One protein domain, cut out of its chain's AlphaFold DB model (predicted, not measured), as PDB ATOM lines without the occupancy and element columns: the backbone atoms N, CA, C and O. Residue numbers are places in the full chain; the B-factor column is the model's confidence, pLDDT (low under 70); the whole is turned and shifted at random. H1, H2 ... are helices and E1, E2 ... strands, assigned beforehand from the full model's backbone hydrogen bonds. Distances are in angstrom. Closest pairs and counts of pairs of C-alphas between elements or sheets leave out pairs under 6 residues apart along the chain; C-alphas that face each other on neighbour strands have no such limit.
ATOM      1  N   TRP A   9     233.526 146.391  -7.972       96.44
ATOM      2  CA  TRP A   9     234.065 147.712  -8.292       96.44
ATOM      3  C   TRP A   9     234.777 147.719  -9.637       96.44
ATOM      4  O   TRP A   9     235.386 146.735 -10.050       96.44
ATOM      5  N   VAL A  10     234.721 148.863 -10.310       95.44
ATOM      6  CA  VAL A  10     235.477 149.125 -11.531       95.44
ATOM      7  C   VAL A  10     236.258 150.415 -11.386       95.44
ATOM      8  O   VAL A  10     235.757 151.381 -10.810       95.44
ATOM      9  N   ALA A  11     237.472 150.429 -11.929       94.56
ATOM     10  CA  ALA A  11     238.324 151.601 -12.012       94.56
ATOM     11  C   ALA A  11     238.738 151.822 -13.468       94.56
ATOM     12  O   ALA A  11     239.205 150.905 -14.140       94.56
ATOM     13  N   PHE A  12     238.577 153.048 -13.950       93.50
ATOM     14  CA  PHE A  12     239.042 153.484 -15.260       93.50
ATOM     15  C   PHE A  12     240.101 154.556 -15.059       93.50
ATOM     16  O   PHE A  12     239.822 155.569 -14.415       93.50
ATOM     17  N   HIS A  13     241.288 154.348 -15.617       92.12
ATOM     18  CA  HIS A  13     242.340 155.356 -15.703       92.12
ATOM     19  C   HIS A  13     242.169 156.221 -16.966       92.12
ATOM     20  O   HIS A  13     241.338 155.936 -17.830       92.12
ATOM     21  N   ASP A  14     242.927 157.313 -17.049       90.06
ATOM     22  CA  ASP A  14     242.960 158.237 -18.192       90.06
ATOM     23  C   ASP A  14     241.636 158.888 -18.582       90.06
ATOM     24  O   ASP A  14     241.400 159.309 -19.714       90.06
ATOM     25  N   THR A  15     240.761 159.062 -17.602       91.06
ATOM     26  CA  THR A  15     239.393 159.511 -17.837       91.06
ATOM     27  C   THR A  15     239.219 161.032 -17.789       91.06
ATOM     28  O   THR A  15     238.090 161.499 -17.973       91.06
ATOM     29  N   THR A  16     240.288 161.801 -17.536       86.69
ATOM     30  CA  THR A  16     240.250 163.276 -17.473       86.69
ATOM     31  C   THR A  16     240.626 163.933 -18.799       86.69
ATOM     32  O   THR A  16     239.820 164.676 -19.348       86.69
ATOM     33  N   TRP A  17     241.837 163.704 -19.315       87.25
ATOM     34  CA  TRP A  17     242.342 164.438 -20.490       87.25
ATOM     35  C   TRP A  17     242.234 163.653 -21.797       87.25
ATOM     36  O   TRP A  17     242.203 164.265 -22.863       87.25
ATOM     37  N   THR A  18     242.109 162.328 -21.737       87.38
ATOM     38  CA  THR A  18     241.993 161.490 -22.933       87.38
ATOM     39  C   THR A  18     240.531 161.403 -23.359       87.38
ATOM     40  O   THR A  18     239.665 160.930 -22.618       87.38
ATOM     41  N   ALA A  19     240.225 161.888 -24.566       88.12
ATOM     42  CA  ALA A  19     238.845 162.043 -25.024       88.12
ATOM     43  C   ALA A  19     238.064 160.716 -25.058       88.12
ATOM     44  O   ALA A  19     236.908 160.697 -24.635       88.12
ATOM     45  N   GLY A  20     238.689 159.625 -25.514       91.50
ATOM     46  CA  GLY A  20     238.067 158.298 -25.604       91.50
ATOM     47  C   GLY A  20     237.593 157.767 -24.245       91.50
ATOM     48  O   GLY A  20     236.379 157.687 -24.027       91.50
ATOM     49  N   PRO A  21     238.502 157.485 -23.291       90.38
ATOM     50  CA  PRO A  21     238.142 157.009 -21.955       90.38
ATOM     51  C   PRO A  21     237.182 157.952 -21.225       90.38
ATOM     52  O   PRO A  21     236.237 157.501 -20.577       90.38
ATOM     53  N   ARG A  22     237.349 159.273 -21.380       92.88
ATOM     54  CA  ARG A  22     236.426 160.263 -20.808       92.88
ATOM     55  C   ARG A  22     234.996 160.095 -21.326       92.88
ATOM     56  O   ARG A  22     234.063 160.094 -20.521       92.88
ATOM     57  N   LYS A  23     234.812 159.952 -22.645       93.50
ATOM     58  CA  LYS A  23     233.493 159.740 -23.263       93.50
ATOM     59  C   LYS A  23     232.883 158.411 -22.819       93.50
ATOM     60  O   LYS A  23     231.724 158.393 -22.401       93.50
ATOM     61  N   VAL A  24     233.676 157.335 -22.837       93.75
ATOM     62  CA  VAL A  24     233.244 155.991 -22.421       93.75
ATOM     63  C   VAL A  24     232.755 156.005 -20.981       93.75
ATOM     64  O   VAL A  24     231.633 155.590 -20.720       93.75
ATOM     65  N   VAL A  25     233.539 156.542 -20.048       93.88
ATOM     66  CA  VAL A  25     233.157 156.605 -18.631       93.88
ATOM     67  C   VAL A  25     231.977 157.546 -18.405       93.88
ATOM     68  O   VAL A  25     231.093 157.249 -17.602       93.88
ATOM     69  N   GLY A  26     231.916 158.654 -19.147       94.44
ATOM     70  CA  GLY A  26     230.749 159.528 -19.172       94.44
ATOM     71  C   GLY A  26     229.470 158.739 -19.443       94.44
ATOM     72  O   GLY A  26     228.533 158.812 -18.657       94.44
ATOM     73  N   HIS A  27     229.436 157.956 -20.518       94.75
ATOM     74  CA  HIS A  27     228.250 157.192 -20.902       94.75
ATOM     75  C   HIS A  27     228.028 155.936 -20.039       94.75
ATOM     76  O   HIS A  27     226.964 155.760 -19.453       94.75
ATOM     77  N   ALA A  28     229.040 155.075 -19.932       94.06
ATOM     78  CA  ALA A  28     228.930 153.743 -19.345       94.06
ATOM     79  C   ALA A  28     228.863 153.735 -17.810       94.06
ATOM     80  O   ALA A  28     228.352 152.766 -17.250       94.06
ATOM     81  N   ILE A  29     229.354 154.789 -17.141       95.38
ATOM     82  CA  ILE A  29     229.396 154.887 -15.674       95.38
ATOM     83  C   ILE A  29     228.486 156.010 -15.180       95.38
ATOM     84  O   ILE A  29     227.431 155.737 -14.614       95.38
ATOM     85  N   TYR A  30     228.837 157.273 -15.434       96.06
ATOM     86  CA  TYR A  30     228.143 158.405 -14.807       96.06
ATOM     87  C   TYR A  30     226.690 158.573 -15.260       96.06
ATOM     88  O   TYR A  30     225.844 159.041 -14.496       96.06
ATOM     89  N   ARG A  31     226.388 158.216 -16.512       95.94
ATOM     90  CA  ARG A  31     225.034 158.303 -17.073       95.94
ATOM     91  C   ARG A  31     224.227 157.010 -16.959       95.94
ATOM     92  O   ARG A  31     223.054 157.013 -17.314       95.94
ATOM     93  N   SER A  32     224.843 155.950 -16.450       94.19
ATOM     94  CA  SER A  32     224.292 154.602 -16.431       94.19
ATOM     95  C   SER A  32     223.288 154.385 -15.299       94.19
ATOM     96  O   SER A  32     223.390 154.990 -14.231       94.19
ATOM     97  N   THR A  33     222.346 153.464 -15.509       96.50
ATOM     98  CA  THR A  33     221.462 152.928 -14.458       96.50
ATOM     99  C   THR A  33     222.088 151.758 -13.698       96.50
ATOM    100  O   THR A  33     221.500 151.215 -12.773       96.50
ATOM    101  N   LYS A  34     223.290 151.353 -14.108       96.69
ATOM    102  CA  LYS A  34     223.943 150.093 -13.744       96.69
ATOM    103  C   LYS A  34     225.145 150.276 -12.806       96.69
ATOM    104  O   LYS A  34     225.846 149.315 -12.487       96.69
ATOM    105  N   PHE A  35     225.392 151.512 -12.376       96.81
ATOM    106  CA  PHE A  35     226.487 151.878 -11.482       96.81
ATOM    107  C   PHE A  35     226.033 152.916 -10.456       96.81
ATOM    108  O   PHE A  35     225.205 153.780 -10.760       96.81
ATOM    109  N   LYS A  36     226.609 152.859  -9.259       97.00
ATOM    110  CA  LYS A  36     226.439 153.855  -8.196       97.00
ATOM    111  C   LYS A  36     227.766 154.123  -7.496       97.00
ATOM    112  O   LYS A  36     228.784 153.518  -7.845       97.00
ATOM    113  N   ASP A  37     227.744 155.040  -6.532       96.38
ATOM    114  CA  ASP A  37     228.921 155.429  -5.749       96.38
ATOM    115  C   ASP A  37     230.105 155.846  -6.630       96.38
ATOM    116  O   ASP A  37     231.263 155.567  -6.313       96.38
ATOM    117  N   ALA A  38     229.819 156.493  -7.767       96.12
ATOM    118  CA  ALA A  38     230.866 156.943  -8.663       96.12
ATOM    119  C   ALA A  38     231.723 158.003  -7.964       96.12
ATOM    120  O   ALA A  38     231.192 158.953  -7.397       96.12
ATOM    121  N   ARG A  39     233.046 157.871  -8.042       94.94
ATOM    122  CA  ARG A  39     234.000 158.862  -7.532       94.94
ATOM    123  C   ARG A  39     235.024 159.193  -8.602       94.94
ATOM    124  O   ARG A  39     235.445 158.329  -9.374       94.94
ATOM    125  N   PHE A  40     235.426 160.454  -8.652       92.75
ATOM    126  CA  PHE A  40     236.557 160.913  -9.437       92.75
ATOM    127  C   PHE A  40     237.781 161.059  -8.525       92.75
ATOM    128  O   PHE A  40     237.938 162.021  -7.775       92.75
ATOM    129  N   VAL A  41     238.681 160.085  -8.600       88.62
ATOM    130  CA  VAL A  41     239.955 160.139  -7.891       88.62
ATOM    131  C   VAL A  41     240.864 161.124  -8.623       88.62
ATOM    132  O   VAL A  41     241.196 160.950  -9.800       88.62
ATOM    133  N   VAL A  42     241.229 162.185  -7.899       75.94
ATOM    134  CA  VAL A  42     241.962 163.344  -8.415       75.94
ATOM    135  C   VAL A  42     243.212 162.908  -9.177       75.94
ATOM    136  O   VAL A  42     244.057 162.187  -8.655       75.94
ATOM    137  N   GLY A  43     243.324 163.380 -10.418       76.56
ATOM    138  CA  GLY A  43     244.334 162.939 -11.372       76.56
ATOM    139  C   GLY A  43     243.650 162.523 -12.663       76.56
ATOM    140  O   GLY A  43     243.421 163.361 -13.534       76.56
ATOM    141  N   SER A  44     243.281 161.249 -12.785       86.12
ATOM    142  CA  SER A  44     242.678 160.734 -14.022       86.12
ATOM    143  C   SER A  44     241.797 159.498 -13.843       86.12
ATOM    144  O   SER A  44     241.456 158.842 -14.827       86.12
ATOM    145  N   THR A  45     241.393 159.175 -12.615       93.38
ATOM    146  CA  THR A  45     240.762 157.882 -12.332       93.38
ATOM    147  C   THR A  45     239.299 158.052 -11.949       93.38
ATOM    148  O   THR A  45     238.957 158.851 -11.082       93.38
ATOM    149  N   THR A  46     238.417 157.286 -12.581       95.50
ATOM    150  CA  THR A  46     237.020 157.151 -12.156       95.50
ATOM    151  C   THR A  46     236.818 155.762 -11.577       95.50
ATOM    152  O   THR A  46     237.156 154.778 -12.230       95.50
ATOM    153  N   VAL A  47     236.222 155.685 -10.393       96.06
ATOM    154  CA  VAL A  47     235.789 154.425  -9.780       96.06
ATOM    155  C   VAL A  47     234.279 154.407  -9.621       96.06
ATOM    156  O   VAL A  47     233.672 155.462  -9.446       96.06
ATOM    157  N   ALA A  48     233.663 153.230  -9.694       96.69
ATOM    158  CA  ALA A  48     232.242 153.054  -9.413       96.69
ATOM    159  C   ALA A  48     231.927 151.613  -9.005       96.69
ATOM    160  O   ALA A  48     232.656 150.685  -9.363       96.69
ATOM    161  N   ARG A  49     230.806 151.430  -8.306       97.38
ATOM    162  CA  ARG A  49     230.290 150.118  -7.920       97.38
ATOM    163  C   ARG A  49     229.187 149.677  -8.875       97.38
ATOM    164  O   ARG A  49     228.258 150.439  -9.149       97.38
ATOM    165  N   ARG A  50     229.279 148.453  -9.387       96.75
ATOM    166  CA  ARG A  50     228.257 147.823 -10.225       96.75
ATOM    167  C   ARG A  50     227.046 147.449  -9.370       96.75
ATOM    168  O   ARG A  50     227.195 146.887  -8.288       96.75
ATOM    169  N   VAL A  51     225.853 147.735  -9.875       96.31
ATOM    170  CA  VAL A  51     224.575 147.296  -9.296       96.31
ATOM    171  C   VAL A  51     223.626 146.868 -10.406       96.31
ATOM    172  O   VAL A  51     223.687 147.432 -11.499       96.31
ATOM    173  N   ALA A  52     222.715 145.935 -10.133       95.00
ATOM    174  CA  ALA A  52     221.705 145.520 -11.106       95.00
ATOM    175  C   ALA A  52     220.927 146.733 -11.655       95.00
ATOM    176  O   ALA A  52     220.866 146.937 -12.872       95.00
ATOM    177  N   GLN A  53     220.453 147.590 -10.744       96.19
ATOM    178  CA  GLN A  53     219.792 148.858 -11.036       96.19
ATOM    179  C   GLN A  53     220.053 149.870  -9.914       96.19
ATOM    180  O   GLN A  53     220.108 149.508  -8.739       96.19
ATOM    181  N   ASN A  54     220.238 151.138 -10.272       96.31
ATOM    182  CA  ASN A  54     220.460 152.231  -9.334       96.31
ATOM    183  C   ASN A  54     219.192 153.062  -9.091       96.31
ATOM    184  O   ASN A  54     218.259 153.107  -9.902       96.31
ATOM    185  N   THR A  55     219.171 153.754  -7.958       97.62
ATOM    186  CA  THR A  55     218.076 154.657  -7.595       97.62
ATOM    187  C   THR A  55     218.187 155.998  -8.331       97.62
ATOM    188  O   THR A  55     219.194 156.309  -8.974       97.62
ATOM    189  N   PHE A  56     217.149 156.833  -8.244       97.12
ATOM    190  CA  PHE A  56     217.229 158.212  -8.736       97.12
ATOM    191  C   PHE A  56     218.273 159.039  -7.972       97.12
ATOM    192  O   PHE A  56     219.009 159.802  -8.597       97.12
ATOM    193  N   ALA A  57     218.394 158.835  -6.656       97.00
ATOM    194  CA  ALA A  57     219.408 159.487  -5.831       97.00
ATOM    195  C   ALA A  57     220.831 159.101  -6.269       97.00
ATOM    196  O   ALA A  57     221.680 159.974  -6.457       97.00
ATOM    197  N   ASP A  58     221.074 157.814  -6.543       96.75
ATOM    198  CA  ASP A  58     222.356 157.339  -7.080       96.75
ATOM    199  C   ASP A  58     222.685 157.999  -8.426       96.75
ATOM    200  O   ASP A  58     223.818 158.418  -8.671       96.75
ATOM    201  N   ARG A  59     221.683 158.125  -9.307       96.62
ATOM    202  CA  ARG A  59     221.845 158.798 -10.602       96.62
ATOM    203  C   ARG A  59     222.191 160.267 -10.422       96.62
ATOM    204  O   ARG A  59     223.133 160.731 -11.062       96.62
ATOM    205  N   ALA A  60     221.473 160.980  -9.557       96.94
ATOM    206  CA  ALA A  60     221.745 162.382  -9.261       96.94
ATOM    207  C   ALA A  60     223.175 162.565  -8.734       96.94
ATOM    208  O   ALA A  60     223.919 163.396  -9.258       96.94
ATOM    209  N   ARG A  61     223.610 161.713  -7.797       96.44
ATOM    210  CA  ARG A  61     224.982 161.733  -7.278       96.44
ATOM    211  C   ARG A  61     226.021 161.446  -8.361       96.44
ATOM    212  O   ARG A  61     227.004 162.174  -8.473       96.44
ATOM    213  N   ASN A  62     225.794 160.462  -9.226       97.12
ATOM    214  CA  ASN A  62     226.696 160.199 -10.348       97.12
ATOM    215  C   ASN A  62     226.783 161.399 -11.312       97.12
ATOM    216  O   ASN A  62     227.869 161.718 -11.802       97.12
ATOM    217  N   ARG A  63     225.670 162.097 -11.582       97.19
ATOM    218  CA  ARG A  63     225.684 163.319 -12.408       97.19
ATOM    219  C   ARG A  63     226.410 164.469 -11.722       97.19
ATOM    220  O   ARG A  63     227.167 165.164 -12.395       97.19
ATOM    221  N   TYR A  64     226.246 164.621 -10.411       96.50
ATOM    222  CA  TYR A  64     227.010 165.582  -9.621       96.50
ATOM    223  C   TYR A  64     228.520 165.334  -9.755       96.50
ATOM    224  O   TYR A  64     229.260 166.239 -10.137       96.50
ATOM    225  N   VAL A  65     228.979 164.093  -9.563       95.75
ATOM    226  CA  VAL A  65     230.408 163.751  -9.686       95.75
ATOM    227  C   VAL A  65     230.916 163.941 -11.118       95.75
ATOM    228  O   VAL A  65     232.045 164.389 -11.319       95.75
ATOM    229  N   LEU A  66     230.087 163.681 -12.135       95.94
ATOM    230  CA  LEU A  66     230.416 164.038 -13.518       95.94
ATOM    231  C   LEU A  66     230.597 165.553 -13.690       95.94
ATOM    232  O   LEU A  66     231.514 165.971 -14.398       95.94
ATOM    233  N   GLY A  67     229.760 166.364 -13.045       95.00
ATOM    234  CA  GLY A  67     229.897 167.820 -12.994       95.00
ATOM    235  C   GLY A  67     231.219 168.246 -12.358       95.00
ATOM    236  O   GLY A  67     231.998 168.950 -12.998       95.00
ATOM    237  N   VAL A  68     231.532 167.729 -11.163       92.62
ATOM    238  CA  VAL A  68     232.806 167.973 -10.456       92.62
ATOM    239  C   VAL A  68     234.003 167.606 -11.333       92.62
ATOM    240  O   VAL A  68     234.931 168.398 -11.508       92.62
ATOM    241  N   LYS A  69     233.972 166.426 -11.954       93.06
ATOM    242  CA  LYS A  69     235.016 165.971 -12.874       93.06
ATOM    243  C   LYS A  69     235.137 166.869 -14.107       93.06
ATOM    244  O   LYS A  69     236.245 167.129 -14.568       93.06
ATOM    245  N   THR A  70     234.017 167.337 -14.652       92.44
ATOM    246  CA  THR A  70     234.004 168.242 -15.808       92.44
ATOM    247  C   THR A  70     234.610 169.592 -15.438       92.44
ATOM    248  O   THR A  70     235.461 170.084 -16.175       92.44
ATOM    249  N   ALA A  71     234.260 170.138 -14.272       90.75
ATOM    250  CA  ALA A  71     234.863 171.352 -13.733       90.75
ATOM    251  C   ALA A  71     236.374 171.181 -13.514       90.75
ATOM    252  O   ALA A  71     237.154 172.034 -13.931       90.75
ATOM    253  N   PHE A  72     236.813 170.044 -12.958       89.31
ATOM    254  CA  PHE A  72     238.238 169.732 -12.827       89.31
ATOM    255  C   PHE A  72     238.940 169.640 -14.185       89.31
ATOM    256  O   PHE A  72     240.036 170.173 -14.348       89.31
ATOM    257  N   TRP A  73     238.340 168.979 -15.176       89.31
ATOM    258  CA  TRP A  73     238.904 168.901 -16.523       89.31
ATOM    259  C   TRP A  73     239.036 170.290 -17.160       89.31
ATOM    260  O   TRP A  73     240.111 170.606 -17.665       89.31
ATOM    261  N   LEU A  74     237.994 171.124 -17.102       89.75
ATOM    262  CA  LEU A  74     238.019 172.490 -17.632       89.75
ATOM    263  C   LEU A  74     239.075 173.340 -16.921       89.75
ATOM    264  O   LEU A  74     239.956 173.893 -17.578       89.75
ATOM    265  N   GLY A  75     239.042 173.360 -15.587       86.88
ATOM    266  CA  GLY A  75     239.996 174.093 -14.762       86.88
ATOM    267  C   GLY A  75     241.428 173.638 -15.022       86.88
ATOM    268  O   GLY A  75     242.273 174.447 -15.381       86.88
ATOM    269  N   SER A  76     241.709 172.335 -14.949       82.38
ATOM    270  CA  SER A  76     243.054 171.797 -15.196       82.38
ATOM    271  C   SER A  76     243.535 171.973 -16.639       82.38
ATOM    272  O   SER A  76     244.740 172.075 -16.856       82.38
ATOM    273  N   SER A  77     242.637 172.023 -17.627       82.44
ATOM    274  CA  SER A  77     242.999 172.270 -19.030       82.44
ATOM    275  C   SER A  77     243.322 173.746 -19.276       82.44
ATOM    276  O   SER A  77     244.325 174.038 -19.925       82.44
ATOM    277  N   ALA A  78     242.548 174.667 -18.693       80.06
ATOM    278  CA  ALA A  78     242.853 176.100 -18.705       80.06
ATOM    279  C   ALA A  78     244.178 176.386 -17.979       80.06
ATOM    280  O   ALA A  78     245.069 177.048 -18.506       80.06
ATOM    281  N   VAL A  79     244.355 175.765 -16.813       72.75
ATOM    282  CA  VAL A  79     245.576 175.813 -16.008       72.75
ATOM    283  C   VAL A  79     246.766 175.185 -16.716       72.75
ATOM    284  O   VAL A  79     247.859 175.715 -16.601       72.75
ATOM    285  N   LYS A  80     246.611 174.084 -17.463       64.62
ATOM    286  CA  LYS A  80     247.717 173.478 -18.228       64.62
ATOM    287  C   LYS A  80     248.352 174.476 -19.198       64.62
ATOM    288  O   LYS A  80     249.566 174.439 -19.373       64.62
ATOM    289  N   LYS A  81     247.561 175.390 -19.765       60.59
ATOM    290  CA  LYS A  81     248.050 176.478 -20.624       60.59
ATOM    291  C   LYS A  81     248.894 177.504 -19.850       60.59
ATOM    292  O   LYS A  81     249.786 178.117 -20.416       60.59
ATOM    293  N   GLN A  82     248.648 177.638 -18.547       62.47
ATOM    294  CA  GLN A  82     249.302 178.577 -17.630       62.47
ATOM    295  C   GLN A  82     250.094 177.866 -16.519       62.47
ATOM    296  O   GLN A  82     250.381 178.451 -15.482       62.47
ATOM    297  N   ARG A  83     250.459 176.587 -16.700       52.31
ATOM    298  CA  ARG A  83     250.864 175.689 -15.599       52.31
ATOM    299  C   ARG A  83     252.148 176.122 -14.889       52.31
ATOM    300  O   ARG A  83     252.375 175.718 -13.756       52.31
ATOM    301  N   LYS A  84     252.958 176.958 -15.546       58.56
ATOM    302  CA  LYS A  84     254.123 177.630 -14.953       58.56
ATOM    303  C   LYS A  84     253.755 178.628 -13.843       58.56
ATOM    304  O   LYS A  84     254.617 178.946 -13.039       58.56
ATOM    305  N   LEU A  85     252.512 179.104 -13.795       58.94
ATOM    306  CA  LEU A  85     252.072 180.200 -12.928       58.94
ATOM    307  C   LEU A  85     251.302 179.740 -11.688       58.94
ATOM    308  O   LEU A  85     251.006 180.566 -10.831       58.94
ATOM    309  N   LEU A  86     250.956 178.454 -11.569       65.50
ATOM    310  CA  LEU A  86     250.131 177.978 -10.459       65.50
ATOM    311  C   LEU A  86     250.979 177.474  -9.286       65.50
ATOM    312  O   LEU A  86     251.691 176.475  -9.428       65.50
ATOM    313  N   PRO A  87     250.890 178.110  -8.102       73.81
ATOM    314  CA  PRO A  87     251.652 177.678  -6.941       73.81
ATOM    315  C   PRO A  87     251.229 176.276  -6.482       73.81
ATOM    316  O   PRO A  87     250.041 175.982  -6.324       73.81
ATOM    317  N   LYS A  88     252.211 175.421  -6.163       72.94
ATOM    318  CA  LYS A  88     251.995 174.070  -5.597       72.94
ATOM    319  C   LYS A  88     251.010 174.028  -4.403       72.94
ATOM    320  O   LYS A  88     250.273 173.045  -4.301       72.94
ATOM    321  N   PRO A  89     250.951 175.031  -3.498       75.81
ATOM    322  CA  PRO A  89     249.963 175.057  -2.414       75.81
ATOM    323  C   PRO A  89     248.510 175.092  -2.901       75.81
ATOM    324  O   PRO A  89     247.671 174.378  -2.352       75.81
ATOM    325  N   VAL A  90     248.229 175.858  -3.961       72.75
ATOM    326  CA  VAL A  90     246.887 175.981  -4.554       72.75
ATOM    327  C   VAL A  90     246.458 174.650  -5.161       72.75
ATOM    328  O   VAL A  90     245.334 174.198  -4.949       72.75
ATOM    329  N   GLU A  91     247.385 173.963  -5.836       72.62
ATOM    330  CA  GLU A  91     247.124 172.625  -6.363       72.62
ATOM    331  C   GLU A  91     246.749 171.653  -5.233       72.62
ATOM    332  O   GLU A  91     245.728 170.972  -5.325       72.62
ATOM    333  N   ARG A  92     247.512 171.625  -4.130       76.81
ATOM    334  CA  ARG A  92     247.234 170.752  -2.972       76.81
ATOM    335  C   ARG A  92     245.888 171.054  -2.310       76.81
ATOM    336  O   ARG A  92     245.170 170.116  -1.961       76.81
ATOM    337  N   LEU A  93     245.543 172.332  -2.150       79.25
ATOM    338  CA  LEU A  93     244.257 172.772  -1.599       79.25
ATOM    339  C   LEU A  93     243.089 172.287  -2.461       79.25
ATOM    340  O   LEU A  93     242.158 171.675  -1.936       79.25
ATOM    341  N   GLY A  94     243.192 172.449  -3.782       77.44
ATOM    342  CA  GLY A  94     242.197 171.941  -4.725       77.44
ATOM    343  C   GLY A  94     242.012 170.423  -4.629       77.44
ATOM    344  O   GLY A  94     240.879 169.944  -4.595       77.44
ATOM    345  N   ARG A  95     243.104 169.650  -4.502       77.19
ATOM    346  CA  ARG A  95     243.008 168.186  -4.330       77.19
ATOM    347  C   ARG A  95     242.270 167.801  -3.045       77.19
ATOM    348  O   ARG A  95     241.414 166.922  -3.090       77.19
ATOM    349  N   ARG A  96     242.574 168.461  -1.921       78.94
ATOM    350  CA  ARG A  96     241.919 168.203  -0.624       78.94
ATOM    351  C   ARG A  96     240.439 168.572  -0.643       78.94
ATOM    352  O   ARG A  96     239.626 167.838  -0.095       78.94
ATOM    353  N   PHE A  97     240.087 169.682  -1.288       80.56
ATOM    354  CA  PHE A  97     238.692 170.085  -1.453       80.56
ATOM    355  C   PHE A  97     237.911 169.054  -2.274       80.56
ATOM    356  O   PHE A  97     236.882 168.563  -1.821       80.56
ATOM    357  N   LEU A  98     238.453 168.639  -3.424       78.94
ATOM    358  CA  LEU A  98     237.830 167.622  -4.272       78.94
ATOM    359  C   LEU A  98     237.627 166.293  -3.546       78.94
ATOM    360  O   LEU A  98     236.635 165.633  -3.806       78.94
ATOM    361  N   GLN A  99     238.530 165.893  -2.652       78.06
ATOM    362  CA  GLN A  99     238.364 164.677  -1.849       78.06
ATOM    363  C   GLN A  99     237.235 164.776  -0.814       78.06
ATOM    364  O   GLN A  99     236.696 163.746  -0.429       78.06
ATOM    365  N   ARG A 100     236.886 165.979  -0.344       81.00
ATOM    366  CA  ARG A 100     235.842 166.172   0.677       81.00
ATOM    367  C   ARG A 100     234.431 166.250   0.111       81.00
ATOM    368  O   ARG A 100     233.485 165.978   0.838       81.00
ATOM    369  N   ILE A 101     234.290 166.651  -1.148       78.62
ATOM    370  CA  ILE A 101     232.979 166.905  -1.756       78.62
ATOM    371  C   ILE A 101     232.414 165.705  -2.530       78.62
ATOM    372  O   ILE A 101     231.303 165.806  -3.042       78.62
ATOM    373  N   GLN A 102     233.150 164.591  -2.660       69.81
ATOM    374  CA  GLN A 102     232.737 163.436  -3.472       69.81
ATOM    375  C   GLN A 102     232.914 162.083  -2.781       69.81
ATOM    376  O   GLN A 102     233.965 161.856  -2.145       69.81
TER     377      GLN A 102
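AT A GLANCE: This is residues 9 to 102 of the 102 residues of an uncharacterized protein of Gaiella sp. SCGC AG-212-M14 (UniProt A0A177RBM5). H1 and long H2 pack over one face of a small antiparallel sheet, E1 E3 E2, making two layers; H3 folds back alongside H2. The 94 printed residues run E1 H1 E2 E3 H2 H3, mixed in class. The whole is compact, radius of gyration of the C-alphas 13.8 A, spanning 46 by 27 by 18 A.

HOW THE PARTS SIT: From E1, residues 9 to 12, N 10 is within hydrogen-bond range of O 48 in E3, residues 45 to 50, at 2.9 A. E3 and E2, residues 35 to 41, form a hairpin; N 39 is 2.9 A from O 47. H1, residues 19 to 30, stands between E1 and E2 in a split strand-helix-strand unit, two strands with E3 between them; its crossover is right-handed. Its residues 26 to 30 touch H2, residues 56 to 81; the closest C-alphas, 30 and 62, are 5.0 A apart. Within range are 7 of 8 O i to N i+4 pairs in H1, 21 of 22 in H2.

IN THESE COORDINATES: Find C-alpha 9 at (234.065, 147.712, -8.292); H2 runs 37.7 A; H3, residues 88 to 100, ends with C-alpha 100 at (235.842, 166.172, 0.677).

THE WHOLE: The printed part has no cut; pLDDT is under 70 at residues 80 to 86 and 102.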